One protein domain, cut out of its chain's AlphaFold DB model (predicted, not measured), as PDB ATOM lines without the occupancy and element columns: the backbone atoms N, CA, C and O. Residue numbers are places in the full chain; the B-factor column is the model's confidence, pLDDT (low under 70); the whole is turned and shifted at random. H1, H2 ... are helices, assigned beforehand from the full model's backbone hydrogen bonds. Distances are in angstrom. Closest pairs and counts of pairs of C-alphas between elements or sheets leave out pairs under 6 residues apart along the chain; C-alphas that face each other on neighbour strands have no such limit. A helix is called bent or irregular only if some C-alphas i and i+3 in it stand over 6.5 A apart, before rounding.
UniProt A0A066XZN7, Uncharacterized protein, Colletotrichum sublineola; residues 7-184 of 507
ATOM      1  N   ASP A   7     140.881 105.637 136.597       91.88
ATOM      2  CA  ASP A   7     140.669 106.710 137.582       91.88
ATOM      3  C   ASP A   7     141.347 106.428 138.927       91.88
ATOM      4  O   ASP A   7     141.915 107.325 139.545       91.88
ATOM      5  N   MET A   8     141.327 105.170 139.377       92.62
ATOM      6  CA  MET A   8     141.956 104.775 140.640       92.62
ATOM      7  C   MET A   8     143.475 104.871 140.561       92.62
ATOM      8  O   MET A   8     144.109 105.287 141.523       92.62
ATOM      9  N   ILE A   9     144.050 104.506 139.414       93.12
ATOM     10  CA  ILE A   9     145.495 104.587 139.182       93.12
ATOM     11  C   ILE A   9     145.914 106.057 139.084       93.12
ATOM     12  O   ILE A   9     146.853 106.463 139.763       93.12
ATOM     13  N   CYS A  10     145.183 106.861 138.305       94.88
ATOM     14  CA  CYS A  10     145.403 108.302 138.189       94.88
ATOM     15  C   CYS A  10     145.335 109.001 139.553       94.88
ATOM     16  O   CYS A  10     146.195 109.820 139.865       94.88
ATOM     17  N   LYS A  11     144.357 108.651 140.398       95.44
ATOM     18  CA  LYS A  11     144.260 109.201 141.754       95.44
ATOM     19  C   LYS A  11     145.419 108.774 142.641       95.44
ATOM     20  O   LYS A  11     146.022 109.612 143.306       95.44
ATOM     21  N   GLU A  12     145.717 107.479 142.677       95.56
ATOM     22  CA  GLU A  12     146.699 106.923 143.606       95.56
ATOM     23  C   GLU A  12     148.132 107.362 143.277       95.56
ATOM     24  O   GLU A  12     148.912 107.614 144.188       95.56
ATOM     25  N   LEU A  13     148.455 107.513 141.991       95.38
ATOM     26  CA  LEU A  13     149.764 107.979 141.528       95.38
ATOM     27  C   LEU A  13     149.838 109.495 141.322       95.38
ATOM     28  O   LEU A  13     150.866 109.981 140.858       95.38
ATOM     29  N   PHE A  14     148.764 110.232 141.621       96.12
ATOM     30  CA  PHE A  14     148.671 111.665 141.334       96.12
ATOM     31  C   PHE A  14     149.062 111.998 139.877       96.12
ATOM     32  O   PHE A  14     149.811 112.927 139.589       96.12
ATOM     33  N   VAL A  15     148.571 111.184 138.939       95.44
ATOM     34  CA  VAL A  15     148.819 111.340 137.503       95.44
ATOM     35  C   VAL A  15     147.571 111.907 136.847       95.44
ATOM     36  O   VAL A  15     146.472 111.364 136.978       95.44
ATOM     37  N   GLU A  16     147.757 112.993 136.109       95.94
ATOM     38  CA  GLU A  16     146.713 113.600 135.293       95.94
ATOM     39  C   GLU A  16     146.256 112.651 134.184       95.94
ATOM     40  O   GLU A  16     147.042 111.911 133.585       95.94
ATOM     41  N   LYS A  17     144.964 112.694 133.861       95.69
ATOM     42  CA  LYS A  17     144.474 112.008 132.668       95.69
ATOM     43  C   LYS A  17     145.050 112.666 131.423       95.69
ATOM     44  O   LYS A  17     145.086 113.889 131.322       95.69
ATOM     45  N   ALA A  18     145.393 111.849 130.427       96.38
ATOM     46  CA  ALA A  18     145.937 112.336 129.161       96.38
ATOM     47  C   ALA A  18     145.039 113.398 128.498       96.38
ATOM     48  O   ALA A  18     145.547 114.394 127.993       96.38
ATOM     49  N   ALA A  19     143.712 113.229 128.548       96.38
ATOM     50  CA  ALA A  19     142.762 114.203 128.009       96.38
ATOM     51  C   ALA A  19     142.852 115.570 128.712       96.38
ATOM     52  O   ALA A  19     142.915 116.601 128.045       96.38
ATOM     53  N   LEU A  20     142.926 115.581 130.047       96.25
ATOM     54  CA  LEU A  20     143.029 116.809 130.836       96.25
ATOM     55  C   LEU A  20     144.394 117.484 130.668       96.25
ATOM     56  O   LEU A  20     144.449 118.699 130.501       96.25
ATOM     57  N   TYR A  21     145.471 116.705 130.576       97.06
ATOM     58  CA  TYR A  21     146.797 117.221 130.236       97.06
ATOM     59  C   TYR A  21     146.815 117.895 128.856       97.06
ATOM     60  O   TYR A  21     147.331 119.001 128.692       97.06
ATOM     61  N   LEU A  22     146.235 117.255 127.834       98.00
ATOM     62  CA  LEU A  22     146.154 117.834 126.490       98.00
ATOM     63  C   LEU A  22     145.286 119.099 126.474       98.00
ATOM     64  O   LEU A  22     145.648 120.075 125.812       98.00
ATOM     65  N   ALA A  23     144.193 119.119 127.240       97.06
ATOM     66  CA  ALA A  23     143.373 120.309 127.429       97.06
ATOM     67  C   ALA A  23     144.161 121.449 128.105       97.06
ATOM     68  O   ALA A  23     144.090 122.588 127.637       97.06
ATOM     69  N   GLU A  24     144.982 121.157 129.124       98.06
ATOM     70  CA  GLU A  24     145.895 122.129 129.747       98.06
ATOM     71  C   GLU A  24     146.869 122.715 128.711       98.06
ATOM     72  O   GLU A  24     147.069 123.928 128.613       98.06
ATOM     73  N   ARG A  25     147.479 121.864 127.879       98.25
ATOM     74  CA  ARG A  25     148.405 122.333 126.837       98.25
ATOM     75  C   ARG A  25     147.705 123.213 125.812       98.25
ATOM     76  O   ARG A  25     148.248 124.258 125.443       98.25
ATOM     77  N   ALA A  26     146.497 122.837 125.403       97.94
ATOM     78  CA  ALA A  26     145.700 123.615 124.469       97.94
ATOM     79  C   ALA A  26     145.302 124.982 125.052       97.94
ATOM     80  O   ALA A  26     145.446 125.993 124.361       97.94
ATOM     81  N   ILE A  27     144.854 125.049 126.313       98.06
ATOM     82  CA  ILE A  27     144.449 126.320 126.937       98.06
ATOM     83  C   ILE A  27     145.651 127.248 127.148       98.06
ATOM     84  O   ILE A  27     145.552 128.443 126.872       98.06
ATOM     85  N   ILE A  28     146.818 126.708 127.533       98.19
ATOM     86  CA  ILE A  28     148.069 127.478 127.642       98.19
ATOM     87  C   ILE A  28     148.448 128.075 126.287       98.19
ATOM     88  O   ILE A  28     148.769 129.261 126.209       98.19
ATOM     89  N   TYR A  29     148.424 127.266 125.224       97.56
ATOM     90  CA  TYR A  29     148.762 127.724 123.878       97.56
ATOM     91  C   TYR A  29     147.829 128.854 123.424       97.56
ATOM     92  O   TYR A  29     148.304 129.932 123.064       97.56
ATOM     93  N   ARG A  30     146.507 128.664 123.538       97.44
ATOM     94  CA  ARG A  30     145.511 129.689 123.180       97.44
ATOM     95  C   ARG A  30     145.710 130.975 123.984       97.44
ATOM     96  O   ARG A  30     145.786 132.051 123.395       97.44
ATOM     97  N   ALA A  31     145.877 130.870 125.305       97.56
ATOM     98  CA  ALA A  31     146.066 132.022 126.187       97.56
ATOM     99  C   ALA A  31     147.335 132.826 125.859       97.56
ATOM    100  O   ALA A  31     147.331 134.057 125.932       97.56
ATOM    101  N   LYS A  32     148.425 132.154 125.473       96.94
ATOM    102  CA  LYS A  32     149.649 132.820 125.006       96.94
ATOM    103  C   LYS A  32     149.444 133.504 123.659       96.94
ATOM    104  O   LYS A  32     149.844 134.657 123.496       96.94
ATOM    105  N   ASN A  33     148.785 132.817 122.729       96.56
ATOM    106  CA  ASN A  33     148.571 133.308 121.374       96.56
ATOM    107  C   ASN A  33     147.669 134.539 121.310       96.56
ATOM    108  O   ASN A  33     147.896 135.381 120.446       96.56
ATOM    109  N   LEU A  34     146.724 134.704 122.243       94.69
ATOM    110  CA  LEU A  34     145.869 135.898 122.333       94.69
ATOM    111  C   LEU A  34     146.658 137.218 122.399       94.69
ATOM    112  O   LEU A  34     146.196 138.228 121.882       94.69
ATOM    113  N   GLY A  35     147.846 137.219 123.015       87.94
ATOM    114  CA  GLY A  35     148.714 138.401 123.078       87.94
ATOM    115  C   GLY A  35     149.692 138.540 121.906       87.94
ATOM    116  O   GLY A  35     150.441 139.512 121.862       87.94
ATOM    117  N   GLY A  36     149.740 137.560 121.004       93.25
ATOM    118  CA  GLY A  36     150.669 137.515 119.879       93.25
ATOM    119  C   GLY A  36     150.072 138.047 118.577       93.25
ATOM    120  O   GLY A  36     148.857 138.181 118.422       93.25
ATOM    121  N   SER A  37     150.941 138.287 117.593       94.25
ATOM    122  CA  SER A  37     150.535 138.666 116.233       94.25
ATOM    123  C   SER A  37     149.657 137.598 115.571       94.25
ATOM    124  O   SER A  37     148.726 137.935 114.842       94.25
ATOM    125  N   GLU A  38     149.908 136.319 115.859       91.81
ATOM    126  CA  GLU A  38     149.106 135.191 115.378       91.81
ATOM    127  C   GLU A  38     147.663 135.251 115.900       91.81
ATOM    128  O   GLU A  38     146.726 135.198 115.105       91.81
ATOM    129  N   GLY A  39     147.464 135.451 117.209       90.44
ATOM    130  CA  GLY A  39     146.123 135.593 117.779       90.44
ATOM    131  C   GLY A  39     145.388 136.803 117.214       90.44
ATOM    132  O   GLY A  39     144.226 136.691 116.840       90.44
ATOM    133  N   GLN A  40     146.070 137.939 117.047       90.31
ATOM    134  CA  GLN A  40     145.470 139.115 116.409       90.31
ATOM    135  C   GLN A  40     145.075 138.869 114.947       90.31
ATOM    136  O   GLN A  40     144.082 139.428 114.480       90.31
ATOM    137  N   ARG A  41     145.851 138.076 114.197       92.00
ATOM    138  CA  ARG A  41     145.496 137.673 112.826       92.00
ATOM    139  C   ARG A  41     144.273 136.763 112.822       92.00
ATOM    140  O   ARG A  41     143.395 136.967 111.993       92.00
ATOM    141  N   LEU A  42     144.194 135.815 113.756       89.56
ATOM    142  CA  LEU A  42     143.041 134.930 113.911       89.56
ATOM    143  C   LEU A  42     141.767 135.726 114.232       89.56
ATOM    144  O   LEU A  42     140.768 135.579 113.534       89.56
ATOM    145  N   TRP A  43     141.823 136.641 115.202       86.12
ATOM    146  CA  TRP A  43     140.697 137.517 115.548       86.12
ATOM    147  C   TRP A  43     140.226 138.368 114.368       86.12
ATOM    148  O   TRP A  43     139.031 138.429 114.087       86.12
ATOM    149  N   ARG A  44     141.163 138.970 113.624       89.38
ATOM    150  CA  ARG A  44     140.840 139.700 112.390       89.38
ATOM    151  C   ARG A  44     140.207 138.790 111.343       89.38
ATOM    152  O   ARG A  44     139.239 139.185 110.708       89.38
ATOM    153  N   SER A  45     140.710 137.565 111.188       89.06
ATOM    154  CA  SER A  45     140.128 136.608 110.245       89.06
ATOM    155  C   SER A  45     138.676 136.290 110.600       89.06
ATOM    156  O   SER A  45     137.837 136.325 109.711       89.06
ATOM    157  N   TRP A  46     138.346 136.110 111.884       86.50
ATOM    158  CA  TRP A  46     136.966 135.885 112.324       86.50
ATOM    159  C   TRP A  46     136.047 137.071 112.031       86.50
ATOM    160  O   TRP A  46     134.910 136.867 111.621       86.50
ATOM    161  N   GLN A  47     136.548 138.301 112.161       83.38
ATOM    162  CA  GLN A  47     135.795 139.515 111.819       83.38
ATOM    163  C   GLN A  47     135.582 139.684 110.308       83.38
ATOM    164  O   GLN A  47     134.599 140.286 109.882       83.38
ATOM    165  N   CYS A  48     136.498 139.173 109.482       85.00
ATOM    166  CA  CYS A  48     136.449 139.341 108.031       85.00
ATOM    167  C   CYS A  48     135.656 138.254 107.296       85.00
ATOM    168  O   CYS A  48     135.492 138.365 106.077       85.00
ATOM    169  N   ILE A  49     135.158 137.215 107.973       84.31
ATOM    170  CA  ILE A  49     134.349 136.186 107.310       84.31
ATOM    171  C   ILE A  49     132.947 136.745 107.027       84.31
ATOM    172  O   ILE A  49     132.021 136.604 107.819       84.31
ATOM    173  N   ARG A  50     132.803 137.379 105.857       70.94
ATOM    174  CA  ARG A  50     131.597 138.105 105.409       70.94
ATOM    175  C   ARG A  50     130.338 137.242 105.247       70.94
ATOM    176  O   ARG A  50     129.249 137.794 105.159       70.94
ATOM    177  N   ASN A  51     130.479 135.916 105.213       80.38
ATOM    178  CA  ASN A  51     129.394 134.997 104.851       80.38
ATOM    179  C   ASN A  51     128.916 134.103 106.006       80.38
ATOM    180  O   ASN A  51     128.032 133.274 105.792       80.38
ATOM    181  N   LEU A  52     129.480 134.228 107.213       79.44
ATOM    182  CA  LEU A  52     128.936 133.524 108.374       79.44
ATOM    183  C   LEU A  52     127.908 134.402 109.080       79.44
ATOM    184  O   LEU A  52     128.167 135.565 109.383       79.44
ATOM    185  N   LYS A  53     126.746 133.813 109.378       88.06
ATOM    186  CA  LYS A  53     125.772 134.424 110.285       88.06
ATOM    187  C   LYS A  53     126.455 134.696 111.635       88.06
ATOM    188  O   LYS A  53     127.212 133.830 112.085       88.06
ATOM    189  N   PRO A  54     126.185 135.840 112.287       84.81
ATOM    190  CA  PRO A  54     126.793 136.180 113.575       84.81
ATOM    191  C   PRO A  54     126.594 135.063 114.611       84.81
ATOM    192  O   PRO A  54     127.568 134.626 115.219       84.81
ATOM    193  N   ASP A  55     125.392 134.486 114.684       89.19
ATOM    194  CA  ASP A  55     125.065 133.374 115.588       89.19
ATOM    195  C   ASP A  55     125.947 132.134 115.358       89.19
ATOM    196  O   ASP A  55     126.399 131.480 116.298       89.19
ATOM    197  N   ALA A  56     126.244 131.814 114.093       88.69
ATOM    198  CA  ALA A  56     127.098 130.679 113.745       88.69
ATOM    199  C   ALA A  56     128.563 130.930 114.134       88.69
ATOM    200  O   ALA A  56     129.287 129.992 114.465       88.69
ATOM    201  N   MET A  57     129.001 132.193 114.114       86.56
ATOM    202  CA  MET A  57     130.329 132.579 114.584       86.56
ATOM    203  C   MET A  57     130.421 132.514 116.112       86.56
ATOM    204  O   MET A  57     131.433 132.062 116.640       86.56
ATOM    205  N   GLU A  58     129.380 132.937 116.830       89.19
ATOM    206  CA  GLU A  58     129.311 132.834 118.294       89.19
ATOM    207  C   GLU A  58     129.369 131.389 118.783       89.19
ATOM    208  O   GLU A  58     130.060 131.097 119.753       89.19
ATOM    209  N   GLN A  59     128.738 130.468 118.057       91.69
ATOM    210  CA  GLN A  59     128.766 129.040 118.376       91.69
ATOM    211  C   GLN A  59     129.984 128.306 117.796       91.69
ATOM    212  O   GLN A  59     130.093 127.086 117.923       91.69
ATOM    213  N   HIS A  60     130.916 129.014 117.147       89.31
ATOM    214  CA  HIS A  60     132.055 128.370 116.509       89.31
ATOM    215  C   HIS A  60     132.989 127.741 117.567       89.31
ATOM    216  O   HIS A  60     133.528 128.469 118.408       89.31
ATOM    217  N   PRO A  61     133.282 126.424 117.510       92.56
ATOM    218  CA  PRO A  61     134.020 125.727 118.570       92.56
ATOM    219  C   PRO A  61     135.391 126.333 118.874       92.56
ATOM    220  O   PRO A  61     135.816 126.404 120.027       92.56
ATOM    221  N   TYR A  62     136.101 126.822 117.852       90.81
ATOM    222  CA  TYR A  62     137.386 127.478 118.087       90.81
ATOM    223  C   TYR A  62     137.228 128.811 118.814       90.81
ATOM    224  O   TYR A  62     138.057 129.098 119.674       90.81
ATOM    225  N   LYS A  63     136.187 129.595 118.510       92.12
ATOM    226  CA  LYS A  63     135.947 130.887 119.159       92.12
ATOM    227  C   LYS A  63     135.667 130.672 120.644       92.12
ATOM    228  O   LYS A  63     136.414 131.200 121.461       92.12
ATOM    229  N   LEU A  64     134.726 129.780 120.966       95.06
ATOM    230  CA  LEU A  64     134.375 129.412 122.344       95.06
ATOM    231  C   LEU A  64     135.596 128.981 123.163       95.06
ATOM    232  O   LEU A  64     135.807 129.435 124.281       95.06
ATOM    233  N   MET A  65     136.465 128.154 122.586       95.69
ATOM    234  CA  MET A  65     137.660 127.667 123.279       95.69
ATOM    235  C   MET A  65     138.751 128.748 123.452       95.69
ATOM    236  O   MET A  65     139.570 128.665 124.369       95.69
ATOM    237  N   TYR A  66     138.821 129.753 122.570       95.88
ATOM    238  CA  TYR A  66     139.695 130.921 122.761       95.88
ATOM    239  C   TYR A  66     139.109 131.905 123.777       95.88
ATOM    240  O   TYR A  66     139.866 132.455 124.574       95.88
ATOM    241  N   GLU A  67     137.790 132.092 123.779       95.06
ATOM    242  CA  GLU A  67     137.073 132.874 124.786       95.06
ATOM    243  C   GLU A  67     137.232 132.248 126.177       95.06
ATOM    244  O   GLU A  67     137.583 132.955 127.119       95.06
ATOM    245  N   GLU A  68     137.115 130.921 126.308       97.12
ATOM    246  CA  GLU A  68     137.385 130.213 127.565       97.12
ATOM    247  C   GLU A  68     138.834 130.443 128.028       97.12
ATOM    248  O   GLU A  68     139.075 130.809 129.182       97.12
ATOM    249  N   ALA A  69     139.815 130.298 127.129       97.81
ATOM    250  CA  ALA A  69     141.219 130.566 127.447       97.81
ATOM    251  C   ALA A  69     141.455 132.033 127.852       97.81
ATOM    252  O   ALA A  69     142.270 132.319 128.736       97.81
ATOM    253  N   GLN A  70     140.737 132.969 127.228       97.12
ATOM    254  CA  GLN A  70     140.796 134.382 127.567       97.12
ATOM    255  C   GLN A  70     140.255 134.632 128.974       97.12
ATOM    256  O   GLN A  70     140.951 135.223 129.797       97.12
ATOM    257  N   GLN A  71     139.039 134.164 129.248       98.12
ATOM    258  CA  GLN A  71     138.310 134.434 130.482       98.12
ATOM    259  C   GLN A  71     138.914 133.708 131.684       98.12
ATOM    260  O   GLN A  71     139.094 134.314 132.737       98.12
ATOM    261  N   ARG A  72     139.261 132.423 131.542       98.12
ATOM    262  CA  ARG A  72     139.687 131.593 132.682       98.12
ATOM    263  C   ARG A  72     141.186 131.649 132.958       98.12
ATOM    264  O   ARG A  72     141.602 131.362 134.075       98.12
ATOM    265  N   VAL A  73     142.010 132.008 131.967       98.50
ATOM    266  CA  VAL A  73     143.479 131.982 132.105       98.50
ATOM    267  C   VAL A  73     144.113 133.340 131.829       98.50
ATOM    268  O   VAL A  73     144.842 133.856 132.675       98.50
ATOM    269  N   ARG A  74     143.871 133.937 130.655       97.94
ATOM    270  CA  ARG A  74     144.598 135.145 130.235       97.94
ATOM    271  C   ARG A  74     144.211 136.385 131.042       97.94
ATOM    272  O   ARG A  74     145.109 137.108 131.460       97.94
ATOM    273  N   ALA A  75     142.921 136.641 131.245       98.25
ATOM    274  CA  ALA A  75     142.440 137.812 131.975       98.25
ATOM    275  C   ALA A  75     142.861 137.791 133.462       98.25
ATOM    276  O   ALA A  75     143.461 138.774 133.898       98.25
ATOM    277  N   PRO A  76     142.714 136.677 134.213       98.56
ATOM    278  CA  PRO A  76     143.246 136.579 135.575       98.56
ATOM    279  C   PRO A  76     144.771 136.739 135.644       98.56
ATOM    280  O   PRO A  76     145.297 137.369 136.562       98.56
ATOM    281  N   ALA A  77     145.505 136.212 134.654       98.44
ATOM    282  CA  ALA A  77     146.955 136.391 134.569       98.44
ATOM    283  C   ALA A  77     147.356 137.855 134.320       98.44
ATOM    284  O   ALA A  77     148.322 138.323 134.918       98.44
ATOM    285  N   LEU A  78     146.619 138.580 133.471       98.25
ATOM    286  CA  LEU A  78     146.809 140.016 133.240       98.25
ATOM    287  C   LEU A  78     146.540 140.826 134.505       98.25
ATOM    288  O   LEU A  78     147.416 141.575 134.924       98.25
ATOM    289  N   GLN A  79     145.395 140.602 135.149       98.44
ATOM    290  CA  GLN A  79     145.041 141.271 136.398       98.44
ATOM    291  C   GLN A  79     146.130 141.069 137.459       98.44
ATOM    292  O   GLN A  79     146.625 142.031 138.046       98.44
ATOM    293  N   ARG A  80     146.584 139.822 137.652       98.44
ATOM    294  CA  ARG A  80     147.628 139.524 138.637       98.44
ATOM    295  C   ARG A  80     148.971 140.164 138.289       98.44
ATOM    296  O   ARG A  80     149.704 140.588 139.178       98.44
ATOM    297  N   LEU A  81     149.307 140.240 137.004       98.25
ATOM    298  CA  LEU A  81     150.522 140.904 136.542       98.25
ATOM    299  C   LEU A  81     150.463 142.420 136.771       98.25
ATOM    300  O   LEU A  81     151.461 143.015 137.166       98.25
ATOM    301  N   GLU A  82     149.313 143.046 136.533       98.31
ATOM    302  CA  GLU A  82     149.097 144.475 136.776       98.31
ATOM    303  C   GLU A  82     149.190 144.819 138.264       98.31
ATOM    304  O   GLU A  82     149.826 145.810 138.621       98.31
ATOM    305  N   GLU A  83     148.632 143.975 139.137       98.38
ATOM    306  CA  GLU A  83     148.802 144.079 140.591       98.38
ATOM    307  C   GLU A  83     150.283 144.012 140.994       98.38
ATOM    308  O   GLU A  83     150.752 144.826 141.788       98.38
ATOM    309  N   GLU A  84     151.049 143.083 140.415       98.19
ATOM    310  CA  GLU A  84     152.482 142.944 140.698       98.19
ATOM    311  C   GLU A  84     153.308 144.137 140.207       98.19
ATOM    312  O   GLU A  84     154.247 144.538 140.893       98.19
ATOM    313  N   VAL A  85     152.970 144.707 139.048       98.25
ATOM    314  CA  VAL A  85     153.611 145.924 138.522       98.25
ATOM    315  C   VAL A  85     153.255 147.135 139.384       98.25
ATOM    316  O   VAL A  85     154.108 147.976 139.649       98.25
ATOM    317  N   ARG A  86     152.014 147.219 139.874       98.00
ATOM    318  CA  ARG A  86     151.596 148.282 140.796       98.00
ATOM    319  C   ARG A  86     152.348 148.203 142.125       98.00
ATOM    320  O   ARG A  86     152.741 149.236 142.649       98.00
ATOM    321  N   ALA A  87     152.556 146.996 142.649       98.19
ATOM    322  CA  ALA A  87     153.225 146.779 143.929       98.19
ATOM    323  C   ALA A  87     154.757 146.923 143.857       98.19
ATOM    324  O   ALA A  87     155.358 147.462 144.779       98.19
ATOM    325  N   ASN A  88     155.390 146.441 142.782       97.81
ATOM    326  CA  ASN A  88     156.856 146.352 142.681       97.81
ATOM    327  C   ASN A  88     157.482 147.366 141.709       97.81
ATOM    328  O   ASN A  88     158.698 147.365 141.527       97.81
ATOM    329  N   GLY A  89     156.667 148.205 141.066       97.00
ATOM    330  CA  GLY A  89     157.106 149.163 140.058       97.00
ATOM    331  C   GLY A  89     157.157 148.598 138.629       97.00
ATOM    332  O   GLY A  89     156.814 147.435 138.376       97.00
ATOM    333  N   PRO A  90     157.558 149.438 137.656       97.06
ATOM    334  CA  PRO A  90     157.602 149.063 136.251       97.06
ATOM    335  C   PRO A  90     158.562 147.893 136.014       97.06
ATOM    336  O   PRO A  90     159.653 147.813 136.576       97.06
ATOM    337  N   MET A  91     158.137 146.977 135.152       96.94
ATOM    338  CA  MET A  91     158.877 145.778 134.781       96.94
ATOM    339  C   MET A  91     159.281 145.884 133.310       96.94
ATOM    340  O   MET A  91     158.449 146.278 132.494       96.94
ATOM    341  N   ASP A  92     160.517 145.510 132.972       97.50
ATOM    342  CA  ASP A  92     160.952 145.432 131.574       97.50
ATOM    343  C   ASP A  92     160.113 144.411 130.781       97.50
ATOM    344  O   ASP A  92     159.554 143.462 131.342       97.50
ATOM    345  N   ASP A  93     160.034 144.585 129.462       96.19
ATOM    346  CA  ASP A  93     159.164 143.773 128.605       96.19
ATOM    347  C   ASP A  93     159.519 142.278 128.617       96.19
ATOM    348  O   ASP A  93     158.633 141.418 128.547       96.19
ATOM    349  N   VAL A  94     160.807 141.939 128.754       97.19
ATOM    350  CA  VAL A  94     161.277 140.546 128.782       97.19
ATOM    351  C   VAL A  94     160.806 139.861 130.062       97.19
ATOM    352  O   VAL A  94     160.242 138.761 130.018       97.19
ATOM    353  N   ARG A  95     160.994 140.514 131.210       97.62
ATOM    354  CA  ARG A  95     160.562 140.034 132.521       97.62
ATOM    355  C   ARG A  95     159.038 139.996 132.607       97.62
ATOM    356  O   ARG A  95     158.500 138.990 133.072       97.62
ATOM    357  N   ARG A  96     158.343 141.000 132.057       97.19
ATOM    358  CA  ARG A  96     156.875 141.052 131.970       97.19
ATOM    359  C   ARG A  96     156.323 139.868 131.182       97.19
ATOM    360  O   ARG A  96     155.425 139.176 131.664       97.19
ATOM    361  N   LYS A  97     156.899 139.563 130.015       96.75
ATOM    362  CA  LYS A  97     156.514 138.400 129.199       96.75
ATOM    363  C   LYS A  97     156.763 137.076 129.923       96.75
ATOM    364  O   LYS A  97     155.879 136.221 129.951       96.75
ATOM    365  N   ARG A  98     157.936 136.895 130.545       97.81
ATOM    366  CA  ARG A  98     158.246 135.681 131.329       97.81
ATOM    367  C   ARG A  98     157.280 135.501 132.498       97.81
ATOM    368  O   ARG A  98     156.835 134.381 132.759       97.81
ATOM    369  N   ARG A  99     156.941 136.593 133.189       98.00
ATOM    370  CA  ARG A  99     156.005 136.562 134.314       98.00
ATOM    371  C   ARG A  99     154.593 136.214 133.859       98.00
ATOM    372  O   ARG A  99     153.992 135.318 134.443       98.00
ATOM    373  N   MET A 100     154.125 136.830 132.774       98.25
ATOM    374  CA  MET A 100     152.856 136.490 132.128       98.25
ATOM    375  C   MET A 100     152.772 134.996 131.789       98.25
ATOM    376  O   MET A 100     151.816 134.323 132.159       98.25
ATOM    377  N   ASP A 101     153.799 134.453 131.136       97.94
ATOM    378  CA  ASP A 101     153.843 133.039 130.763       97.94
ATOM    379  C   ASP A 101     153.811 132.099 131.974       97.94
ATOM    380  O   ASP A 101     153.225 131.015 131.902       97.94
ATOM    381  N   SER A 102     154.441 132.497 133.081       98.44
ATOM    382  CA  SER A 102     154.402 131.754 134.342       98.44
ATOM    383  C   SER A 102     153.005 131.778 134.970       98.44
ATOM    384  O   SER A 102     152.488 130.730 135.357       98.44
ATOM    385  N   LEU A 103     152.353 132.947 134.995       98.56
ATOM    386  CA  LEU A 103     150.985 133.100 135.497       98.56
ATOM    387  C   LEU A 103     149.992 132.279 134.664       98.56
ATOM    388  O   LEU A 103     149.213 131.523 135.237       98.56
ATOM    389  N   ILE A 104     150.082 132.329 133.331       98.56
ATOM    390  CA  ILE A 104     149.255 131.514 132.424       98.56
ATOM    391  C   ILE A 104     149.380 130.023 132.754       98.56
ATOM    392  O   ILE A 104     148.370 129.340 132.909       98.56
ATOM    393  N   LYS A 105     150.612 129.513 132.898       98.44
ATOM    394  CA  LYS A 105     150.843 128.107 133.268       98.44
ATOM    395  C   LYS A 105     150.245 127.777 134.636       98.44
ATOM    396  O   LYS A 105     149.653 126.718 134.795       98.44
ATOM    397  N   ARG A 106     150.388 128.671 135.619       98.44
ATOM    398  CA  ARG A 106     149.846 128.477 136.970       98.44
ATOM    399  C   ARG A 106     148.318 128.386 136.962       98.44
ATOM    400  O   ARG A 106     147.781 127.463 137.562       98.44
ATOM    401  N   PHE A 107     147.633 129.306 136.281       98.50
ATOM    402  CA  PHE A 107     146.169 129.290 136.180       98.50
ATOM    403  C   PHE A 107     145.662 128.064 135.411       98.50
ATOM    404  O   PHE A 107     144.741 127.399 135.875       98.50
ATOM    405  N   ALA A 108     146.302 127.697 134.297       98.38
ATOM    406  CA  ALA A 108     145.936 126.496 133.544       98.38
ATOM    407  C   ALA A 108     146.082 125.206 134.376       98.38
ATOM    408  O   ALA A 108     145.183 124.362 134.372       98.38
ATOM    409  N   LYS A 109     147.170 125.080 135.147       97.56
ATOM    410  CA  LYS A 109     147.350 123.970 136.095       97.56
ATOM    411  C   LYS A 109     146.285 123.949 137.187       97.56
ATOM    412  O   LYS A 109     145.796 122.878 137.522       97.56
ATOM    413  N   ALA A 110     145.914 125.108 137.731       97.56
ATOM    414  CA  ALA A 110     144.871 125.195 138.753       97.56
ATOM    415  C   ALA A 110     143.513 124.698 138.225       97.56
ATOM    416  O   ALA A 110     142.882 123.874 138.877       97.56
ATOM    417  N   ILE A 111     143.125 125.109 137.010       97.75
ATOM    418  CA  ILE A 111     141.900 124.627 136.343       97.75
ATOM    419  C   ILE A 111     141.955 123.110 136.124       97.75
ATOM    420  O   ILE A 111     140.974 122.405 136.343       97.75
ATOM    421  N   THR A 112     143.101 122.590 135.684       96.94
ATOM    422  CA  THR A 112     143.277 121.152 135.416       96.94
ATOM    423  C   THR A 112     143.198 120.334 136.704       96.94
ATOM    424  O   THR A 112     142.531 119.301 136.733       96.94
ATOM    425  N   LYS A 113     143.795 120.831 137.793       96.62
ATOM    426  CA  LYS A 113     143.682 120.251 139.134       96.62
ATOM    427  C   LYS A 113     142.231 120.212 139.622       96.62
ATOM    428  O   LYS A 113     141.772 119.151 140.030       96.62
ATOM    429  N   GLU A 114     141.500 121.320 139.511       97.00
ATOM    430  CA  GLU A 114     140.073 121.381 139.860       97.00
ATOM    431  C   GLU A 114     139.256 120.355 139.050       97.00
ATOM    432  O   GLU A 114     138.446 119.613 139.604       97.00
ATOM    433  N   LYS A 115     139.518 120.230 137.740       96.75
ATOM    434  CA  LYS A 115     138.869 119.218 136.891       96.75
ATOM    435  C   LYS A 115     139.195 117.785 137.325       96.75
ATOM    436  O   LYS A 115     138.286 116.962 137.369       96.75
ATOM    437  N   MET A 116     140.447 117.479 137.676       96.94
ATOM    438  CA  MET A 116     140.832 116.154 138.191       96.94
ATOM    439  C   MET A 116     140.108 115.819 139.505       96.94
ATOM    440  O   MET A 116     139.649 114.688 139.682       96.94
ATOM    441  N   GLU A 117     139.984 116.791 140.411       96.50
ATOM    442  CA  GLU A 117     139.248 116.644 141.673       96.50
ATOM    443  C   GLU A 117     137.752 116.395 141.423       96.50
ATOM    444  O   GLU A 117     137.186 115.447 141.975       96.50
ATOM    445  N   ASN A 118     137.135 117.164 140.521       96.69
ATOM    446  CA  ASN A 118     135.729 117.006 140.139       96.69
ATOM    447  C   ASN A 118     135.461 115.658 139.449       96.69
ATOM    448  O   ASN A 118     134.497 114.966 139.781       96.69
ATOM    449  N   GLU A 119     136.327 115.234 138.524       95.94
ATOM    450  CA  GLU A 119     136.203 113.929 137.871       95.94
ATOM    451  C   GLU A 119     136.363 112.769 138.860       95.94
ATOM    452  O   GLU A 119     135.690 111.742 138.720       95.94
ATOM    453  N   TRP A 120     137.229 112.923 139.866       96.12
ATOM    454  CA  TRP A 120     137.380 111.948 140.941       96.12
ATOM    455  C   TRP A 120     136.129 111.877 141.824       96.12
ATOM    456  O   TRP A 120     135.651 110.777 142.108       96.12
ATOM    457  N   ALA A 121     135.555 113.021 142.202       95.44
ATOM    458  CA  ALA A 121     134.302 113.074 142.953       95.44
ATOM    459  C   ALA A 121     133.152 112.401 142.179       95.44
ATOM    460  O   ALA A 121     132.488 111.506 142.708       95.44
ATOM    461  N   ALA A 122     132.996 112.728 140.892       94.19
ATOM    462  CA  ALA A 122     132.008 112.100 140.016       94.19
ATOM    463  C   ALA A 122     132.258 110.591 139.843       94.19
ATOM    464  O   ALA A 122     131.324 109.790 139.760       94.19
ATOM    465  N   TYR A 123     133.523 110.161 139.797       93.19
ATOM    466  CA  TYR A 123     133.868 108.742 139.781       93.19
ATOM    467  C   TYR A 123     133.431 108.029 141.066       93.19
ATOM    468  O   TYR A 123     132.844 106.945 140.978       93.19
ATOM    469  N   ILE A 124     133.680 108.623 142.239       92.25
ATOM    470  CA  ILE A 124     133.230 108.076 143.525       92.25
ATOM    471  C   ILE A 124     131.711 107.914 143.513       92.25
ATOM    472  O   ILE A 124     131.232 106.814 143.780       92.25
ATOM    473  N   GLU A 125     130.965 108.954 143.140       91.19
ATOM    474  CA  GLU A 125     129.498 108.935 143.094       91.19
ATOM    475  C   GLU A 125     128.953 107.851 142.150       91.19
ATOM    476  O   GLU A 125     128.112 107.029 142.528       91.19
ATOM    477  N   ARG A 126     129.482 107.768 140.922       89.94
ATOM    478  CA  ARG A 126     129.098 106.715 139.964       89.94
ATOM    479  C   ARG A 126     129.399 105.318 140.496       89.94
ATOM    480  O   ARG A 126     128.664 104.372 140.208       89.94
ATOM    481  N   ARG A 127     130.496 105.161 141.237       86.25
ATOM    482  CA  ARG A 127     130.903 103.863 141.774       86.25
ATOM    483  C   ARG A 127     130.048 103.445 142.966       86.25
ATOM    484  O   ARG A 127     129.603 102.299 142.993       86.25
ATOM    485  N   THR A 128     129.802 104.344 143.917       84.19
ATOM    486  CA  THR A 128     128.999 104.063 145.120       84.19
ATOM    487  C   THR A 128     127.541 103.760 144.779       84.19
ATOM    488  O   THR A 128     126.919 102.929 145.442       84.19
ATOM    489  N   THR A 129     127.016 104.367 143.713       83.00
ATOM    490  CA  THR A 129     125.654 104.117 143.219       83.00
ATOM    491  C   THR A 129     125.529 102.799 142.448       83.00
ATOM    492  O   THR A 129     124.569 102.064 142.669       83.00
ATOM    493  N   LYS A 130     126.487 102.460 141.568       75.69
ATOM    494  CA  LYS A 130     126.339 101.341 140.610       75.69
ATOM    495  C   LYS A 130     127.023 100.030 141.003       75.69
ATOM    496  O   LYS A 130     126.595  98.971 140.551       75.69
ATOM    497  N   PHE A 131     128.086 100.056 141.809       65.88
ATOM    498  CA  PHE A 131     128.953  98.888 142.011       65.88
ATOM    499  C   PHE A 131     129.116  98.544 143.493       65.88
ATOM    500  O   PHE A 131     130.127  98.863 144.114       65.88
ATOM    501  N   ARG A 132     128.123  97.846 144.061       62.34
ATOM    502  CA  ARG A 132     128.171  97.364 145.455       62.34
ATOM    503  C   ARG A 132     128.826  95.989 145.636       62.34
ATOM    504  O   ARG A 132     129.136  95.620 146.761       62.34
ATOM    505  N   THR A 133     129.024  95.219 144.567       61.53
ATOM    506  CA  THR A 133     129.221  93.763 144.688       61.53
ATOM    507  C   THR A 133     130.673  93.296 144.794       61.53
ATOM    508  O   THR A 133     130.911  92.272 145.426       61.53
ATOM    509  N   PHE A 134     131.660  94.010 144.237       61.03
ATOM    510  CA  PHE A 134     133.067  93.581 144.285       61.03
ATOM    511  C   PHE A 134     133.958  94.657 144.906       61.03
ATOM    512  O   PHE A 134     134.212  95.691 144.289       61.03
ATOM    513  N   ASN A 135     134.427  94.392 146.130       71.44
ATOM    514  CA  ASN A 135     135.159  95.330 146.983       71.44
ATOM    515  C   ASN A 135     134.423  96.684 147.093       71.44
ATOM    516  O   ASN A 135     134.705  97.611 146.327       71.44
ATOM    517  N   PRO A 136     133.453  96.808 148.016       71.56
ATOM    518  CA  PRO A 136     132.617  98.002 148.104       71.56
ATOM    519  C   PRO A 136     133.406  99.252 148.517       71.56
ATOM    520  O   PRO A 136     132.942 100.365 148.283       71.56
ATOM    521  N   ARG A 137     134.589  99.095 149.132       77.06
ATOM    522  CA  ARG A 137     135.388 100.201 149.680       77.06
ATOM    523  C   ARG A 137     136.899  99.944 149.562       77.06
ATOM    524  O   ARG A 137     137.566  99.794 150.586       77.06
ATOM    525  N   PRO A 138     137.478  99.878 148.348       83.81
ATOM    526  CA  PRO A 138     138.921  99.773 148.218       83.81
ATOM    527  C   PRO A 138     139.581 100.999 148.844       83.81
ATOM    528  O   PRO A 138     139.059 102.111 148.761       83.81
ATOM    529  N   GLN A 139     140.755 100.792 149.439       87.62
ATOM    530  CA  GLN A 139     141.503 101.829 150.157       87.62
ATOM    531  C   GLN A 139     141.884 103.028 149.272       87.62
ATOM    532  O   GLN A 139     142.177 104.102 149.783       87.62
ATOM    533  N   VAL A 140     141.874 102.890 147.943       90.44
ATOM    534  CA  VAL A 140     142.034 104.027 147.023       90.44
ATOM    535  C   VAL A 140     140.847 104.999 147.050       90.44
ATOM    536  O   VAL A 140     141.028 106.156 146.698       90.44
ATOM    537  N   LEU A 141     139.649 104.579 147.471       90.75
ATOM    538  CA  LEU A 141     138.483 105.470 147.562       90.75
ATOM    539  C   LEU A 141     138.520 106.384 148.786       90.75
ATOM    540  O   LEU A 141     137.739 107.327 148.844       90.75
ATOM    541  N   SER A 142     139.395 106.120 149.759       90.56
ATOM    542  CA  SER A 142     139.571 107.026 150.888       90.56
ATOM    543  C   SER A 142     140.434 108.229 150.492       90.56
ATOM    544  O   SER A 142     141.427 108.109 149.762       90.56
ATOM    545  N   GLY A 143     140.038 109.402 150.984       91.06
ATOM    546  CA  GLY A 143     140.709 110.672 150.717       91.06
ATOM    547  C   GLY A 143     140.429 111.270 149.334       91.06
ATOM    548  O   GLY A 143     139.821 110.653 148.455       91.06
ATOM    549  N   GLY A 144     140.887 112.509 149.158       93.69
ATOM    550  CA  GLY A 144     140.742 113.266 147.916       93.69
ATOM    551  C   GLY A 144     141.787 112.923 146.851       93.69
ATOM    552  O   GLY A 144     142.691 112.101 147.041       93.69
ATOM    553  N   TRP A 145     141.666 113.591 145.707       95.25
ATOM    554  CA  TRP A 145     142.737 113.653 144.716       95.25
ATOM    555  C   TRP A 145     143.798 114.660 145.194       95.25
ATOM    556  O   TRP A 145     143.453 115.730 145.683       95.25
ATOM    557  N   GLY A 146     145.086 114.312 145.134       94.44
ATOM    558  CA  GLY A 146     146.147 115.190 145.635       94.44
ATOM    559  C   GLY A 146     147.519 114.530 145.770       94.44
ATOM    560  O   GLY A 146     147.628 113.303 145.787       94.44
ATOM    561  N   GLU A 147     148.556 115.365 145.900       95.31
ATOM    562  CA  GLU A 147     149.969 114.955 146.023       95.31
ATOM    563  C   GLU A 147     150.230 114.073 147.245       95.31
ATOM    564  O   GLU A 147     151.026 113.143 147.165       95.31
ATOM    565  N   HIS A 148     149.480 114.286 148.330       95.06
ATOM    566  CA  HIS A 148     149.542 113.494 149.564       95.06
ATOM    567  C   HIS A 148     149.338 111.982 149.344       95.06
ATOM    568  O   HIS A 148     149.633 111.165 150.218       95.06
ATOM    569  N   ASN A 149     148.815 111.569 148.183       95.06
ATOM    570  CA  ASN A 149     148.727 110.157 147.833       95.06
ATOM    571  C   ASN A 149     150.106 109.516 147.601       95.06
ATOM    572  O   ASN A 149     150.274 108.334 147.906       95.06
ATOM    573  N   LEU A 150     151.086 110.294 147.131       95.94
ATOM    574  CA  LEU A 150     152.451 109.841 146.868       95.94
ATOM    575  C   LEU A 150     153.269 109.639 148.145       95.94
ATOM    576  O   LEU A 150     154.142 108.771 148.168       95.94
ATOM    577  N   ASP A 151     152.954 110.365 149.220       96.62
ATOM    578  CA  ASP A 151     153.679 110.279 150.495       96.62
ATOM    579  C   ASP A 151     153.679 108.861 151.076       96.62
ATOM    580  O   ASP A 151     154.644 108.441 151.709       96.62
ATOM    581  N   ARG A 152     152.643 108.069 150.774       95.25
ATOM    582  CA  ARG A 152     152.526 106.663 151.199       95.25
ATOM    583  C   ARG A 152     153.591 105.747 150.600       95.25
ATOM    584  O   ARG A 152     153.837 104.671 151.132       95.25
ATOM    585  N   TYR A 153     154.181 106.148 149.477       96.25
ATOM    586  CA  TYR A 153     155.198 105.378 148.765       96.25
ATOM    587  C   TYR A 153     156.618 105.849 149.089       96.25
ATOM    588  O   TYR A 153     157.590 105.258 148.613       96.25
ATOM    589  N   LYS A 154     156.759 106.916 149.884       96.94
ATOM    590  CA  LYS A 154     158.053 107.499 150.225       96.94
ATOM    591  C   LYS A 154     158.860 106.518 151.078       96.94
ATOM    592  O   LYS A 154     158.378 106.010 152.081       96.94
ATOM    593  N   GLY A 155     160.097 106.248 150.661       97.31
ATOM    594  CA  GLY A 155     161.002 105.325 151.358       97.31
ATOM    595  C   GLY A 155     160.757 103.837 151.085       97.31
ATOM    596  O   GLY A 155     161.549 103.012 151.530       97.31
ATOM    597  N   LEU A 156     159.721 103.474 150.320       97.31
ATOM    598  CA  LEU A 156     159.475 102.083 149.950       97.31
ATOM    599  C   LEU A 156     160.299 101.681 148.708       97.31
ATOM    600  O   LEU A 156     160.322 102.413 147.712       97.31
ATOM    601  N   PRO A 157     160.932 100.491 148.696       96.69
ATOM    602  CA  PRO A 157     161.489  99.895 147.489       96.69
ATOM    603  C   PRO A 157     160.424  99.717 146.403       96.69
ATOM    604  O   PRO A 157     159.260  99.434 146.688       96.69
ATOM    605  N   ARG A 158     160.842  99.757 145.132       92.62
ATOM    606  CA  ARG A 158     159.948  99.630 143.963       92.62
ATOM    607  C   ARG A 158     158.982  98.441 144.050       92.62
ATOM    608  O   ARG A 158     157.813  98.580 143.687       92.62
ATOM    609  N   ALA A 159     159.457  97.284 144.516       90.81
ATOM    610  CA  ALA A 159     158.630  96.088 144.671       90.81
ATOM    611  C   ALA A 159     157.510  96.298 145.704       90.81
ATOM    612  O   ALA A 159     156.348  96.025 145.409       90.81
ATOM    613  N   GLN A 160     157.839  96.862 146.869       93.88
ATOM    614  CA  GLN A 160     156.873  97.154 147.929       93.88
ATOM    615  C   GLN A 160     155.859  98.215 147.484       93.88
ATOM    616  O   GLN A 160     154.659  98.014 147.653       93.88
ATOM    617  N   SER A 161     156.311  99.279 146.813       95.19
ATOM    618  CA  SER A 161     155.424 100.307 146.249       95.19
ATOM    619  C   SER A 161     154.445  99.732 145.227       95.19
ATOM    620  O   SER A 161     153.267 100.078 145.226       95.19
ATOM    621  N   THR A 162     154.907  98.807 144.382       91.06
ATOM    622  CA  THR A 162     154.060  98.146 143.374       91.06
ATOM    623  C   THR A 162     153.010  97.248 144.033       91.06
ATOM    624  O   THR A 162     151.839  97.293 143.657       91.06
ATOM    625  N   ILE A 163     153.398  96.471 145.052       91.00
ATOM    626  CA  ILE A 163     152.467  95.634 145.825       91.00
ATOM    627  C   ILE A 163     151.422  96.512 146.526       91.00
ATOM    628  O   ILE A 163     150.226  96.254 146.395       91.00
ATOM    629  N   LEU A 164     151.849  97.584 147.201       92.88
ATOM    630  CA  LEU A 164     150.951  98.520 147.879       92.88
ATOM    631  C   LEU A 164     149.961  99.171 146.901       92.88
ATOM    632  O   LEU A 164     148.762  99.214 147.184       92.88
ATOM    633  N   LEU A 165     150.438  99.602 145.729       92.31
ATOM    634  CA  LEU A 165     149.598 100.159 144.668       92.31
ATOM    635  C   LEU A 165     148.519  99.159 144.232       92.31
ATOM    636  O   LEU A 165     147.343  99.523 144.130       92.31
ATOM    637  N   HIS A 166     148.886  97.892 144.015       87.81
ATOM    638  CA  HIS A 166     147.932  96.838 143.662       87.81
ATOM    639  C   HIS A 166     146.901  96.589 144.766       87.81
ATOM    640  O   HIS A 166     145.703  96.526 144.474       87.81
ATOM    641  N   CYS A 167     147.337  96.520 146.026       88.44
ATOM    642  CA  CYS A 167     146.453  96.343 147.177       88.44
ATOM    643  C   CYS A 167     145.449  97.497 147.314       88.44
ATOM    644  O   CYS A 167     144.260  97.266 147.531       88.44
ATOM    645  N   ARG A 168     145.897  98.747 147.142       91.06
ATOM    646  CA  ARG A 168     145.047  99.935 147.322       91.06
ATOM    647  C   ARG A 168     144.050 100.127 146.189       91.06
ATOM    648  O   ARG A 168     142.876 100.405 146.444       91.06
ATOM    649  N   THR A 169     144.498  99.950 144.949       88.75
ATOM    650  CA  THR A 169     143.659 100.113 143.749       88.75
ATOM    651  C   THR A 169     142.757  98.905 143.478       88.75
ATOM    652  O   THR A 169     141.903  98.954 142.593       88.75
ATOM    653  N   GLY A 170     142.944  97.804 144.213       78.38
ATOM    654  CA  GLY A 170     142.290  96.533 143.913       78.38
ATOM    655  C   GLY A 170     142.708  95.977 142.550       78.38
ATOM    656  O   GLY A 170     141.964  95.201 141.953       78.38
ATOM    657  N   ALA A 171     143.864  96.402 142.024       68.88
ATOM    658  CA  ALA A 171     144.408  95.893 140.778       68.88
ATOM    659  C   ALA A 171     144.875  94.452 140.955       68.88
ATOM    660  O   ALA A 171     145.937  94.168 141.499       68.88
ATOM    661  N   ILE A 172     144.070  93.550 140.391       61.69
ATOM    662  CA  ILE A 172     144.213  92.088 140.331       61.69
ATOM    663  C   ILE A 172     145.462  91.655 139.518       61.69
ATOM    664  O   ILE A 172     145.626  90.484 139.196       61.69
ATOM    665  N   GLY A 173     146.405  92.556 139.219       58.62
ATOM    666  CA  GLY A 173     147.735  92.164 138.736       58.62
ATOM    667  C   GLY A 173     148.421  91.213 139.720       58.62
ATOM    668  O   GLY A 173     149.039  90.235 139.307       58.62
ATOM    669  N   LEU A 174     148.179  91.407 141.024       59.56
ATOM    670  CA  LEU A 174     148.661  90.499 142.057       59.56
ATOM    671  C   LEU A 174     148.057  89.098 141.936       59.56
ATOM    672  O   LEU A 174     148.749  88.140 142.217       59.56
ATOM    673  N   LYS A 175     146.805  88.934 141.487       56.00
ATOM    674  CA  LYS A 175     146.221  87.592 141.333       56.00
ATOM    675  C   LYS A 175     146.854  86.853 140.163       56.00
ATOM    676  O   LYS A 175     147.132  85.678 140.307       56.00
ATOM    677  N   ALA A 176     147.131  87.532 139.048       63.47
ATOM    678  CA  ALA A 176     147.888  86.934 137.946       63.47
ATOM    679  C   ALA A 176     149.322  86.579 138.378       63.47
ATOM    680  O   ALA A 176     149.804  85.500 138.056       63.47
ATOM    681  N   TYR A 177     149.969  87.443 139.163       61.25
ATOM    682  CA  TYR A 177     151.313  87.200 139.687       61.25
ATOM    683  C   TYR A 177     151.351  86.091 140.755       61.25
ATOM    684  O   TYR A 177     152.203  85.220 140.696       61.25
ATOM    685  N   LEU A 178     150.392  86.045 141.682       62.38
ATOM    686  CA  LEU A 178     150.221  84.967 142.667       62.38
ATOM    687  C   LEU A 178     149.866  83.639 141.989       62.38
ATOM    688  O   LEU A 178     150.351  82.589 142.400       62.38
ATOM    689  N   HIS A 179     149.052  83.680 140.933       63.03
ATOM    690  CA  HIS A 179     148.731  82.508 140.123       63.03
ATOM    691  C   HIS A 179     149.945  82.033 139.315       63.03
ATOM    692  O   HIS A 179     150.116  80.834 139.135       63.03
ATOM    693  N   PHE A 180     150.806  82.953 138.865       65.50
ATOM    694  CA  PHE A 180     152.091  82.629 138.244       65.50
ATOM    695  C   PHE A 180     153.096  82.062 139.257       65.50
ATOM    696  O   PHE A 180     153.819  81.126 138.946       65.50
ATOM    697  N   MET A 181     153.100  82.570 140.491       63.59
ATOM    698  CA  MET A 181     153.913  82.046 141.596       63.59
ATOM    699  C   MET A 181     153.370  80.730 142.182       63.59
ATOM    700  O   MET A 181     153.825  80.320 143.248       63.59
ATOM    701  N   ASN A 182     152.401  80.079 141.518       59.84
ATOM    702  CA  ASN A 182     151.742  78.853 141.972       59.84
ATOM    703  C   ASN A 182     151.309  78.936 143.436       59.84
ATOM    704  O   ASN A 182     151.545  78.016 144.214       59.84
ATOM    705  N   ALA A 183     150.672  80.040 143.845       53.75
ATOM    706  CA  ALA A 183     150.473  80.249 145.269       53.75
ATOM    707  C   ALA A 183     149.479  79.288 145.950       53.75
ATOM    708  O   ALA A 183     149.438  79.214 147.172       53.75
ATOM    709  N   HIS A 184     148.746  78.493 145.166       51.69
ATOM    710  CA  HIS A 184     147.993  77.337 145.660       51.69
ATOM    711  C   HIS A 184     148.881  76.175 146.142       51.69
ATOM    712  O   HIS A 184     148.369  75.259 146.774       51.69
TER     713      HIS A 184
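This is residues 7 to 184 of the 507 residues of an uncharacterized protein of Colletotrichum sublineola (UniProt A0A066XZN7). The long helix H6, with H2 alongside its middle, makes a beam between two clusters: bent H5 with H3 and H4 towards one end, short H1, H7, H8 and H9 towards the other. Residues 50 to 56 and 176 to 182 stick out. The printed part has 178 residues, with nine named helices, H1 to H9 in chain order, and no named strand: all helix, mostly crossed in packing. It is loose, with a radius of gyration of the C-alphas of 23.0 A, and spans 73 by 46 by 28 A.

Start at H6, residues 93 to 130; its residues 101 to 116 touch H2, residues 18 to 33, opposite ways at a shallow tilt of 28 degrees, closest at C-alphas Glu 24 and Ala 108, 5.8 A. H5, residues 61 to 88, was assigned as one helix by its hydrogen bonds but is bent, C-alphas 72 and 75 being 6.8 A apart; its arms are H5a, 61 to 72, and H5b, 75 to 88. Residues 76 to 81 of H5b touch H6 at a steep tilt of 46 degrees, closest at C-alphas Ala 77 and Leu 103, 5.3 A. H3, residues 37 to 48, and H5a are near each other; H4, residues 54 to 58, is passed over. H1, residues 7 to 12, touches H8, residues 158 to 169, closest at C-alphas Met 8 and Thr 169, 5.9 A. H7, residues 147 to 153, only just touches H1, and H9, residues 173 to 180, only just touches H8, each with 3 pairs of C-alphas within 8 A. Every O i to N i+4 pair is within hydrogen-bond range in H1, H2, H3, H4, H5a, H5b, H6, H8 and H9; in H7 it is 0 of 3, beside 2 of 4 O i to N i+3 pairs within range.

Find C-alpha 93 at (159.164, 143.773, 128.605); H6 runs 55.0 A to C-alpha 130 at (126.339, 101.341, 140.610). H2 measures 22.5 A.

The printed part has no cut; the link H6 to H7 is long. pLDDT is under 70 at residues 131 to 134 and 171 to 184.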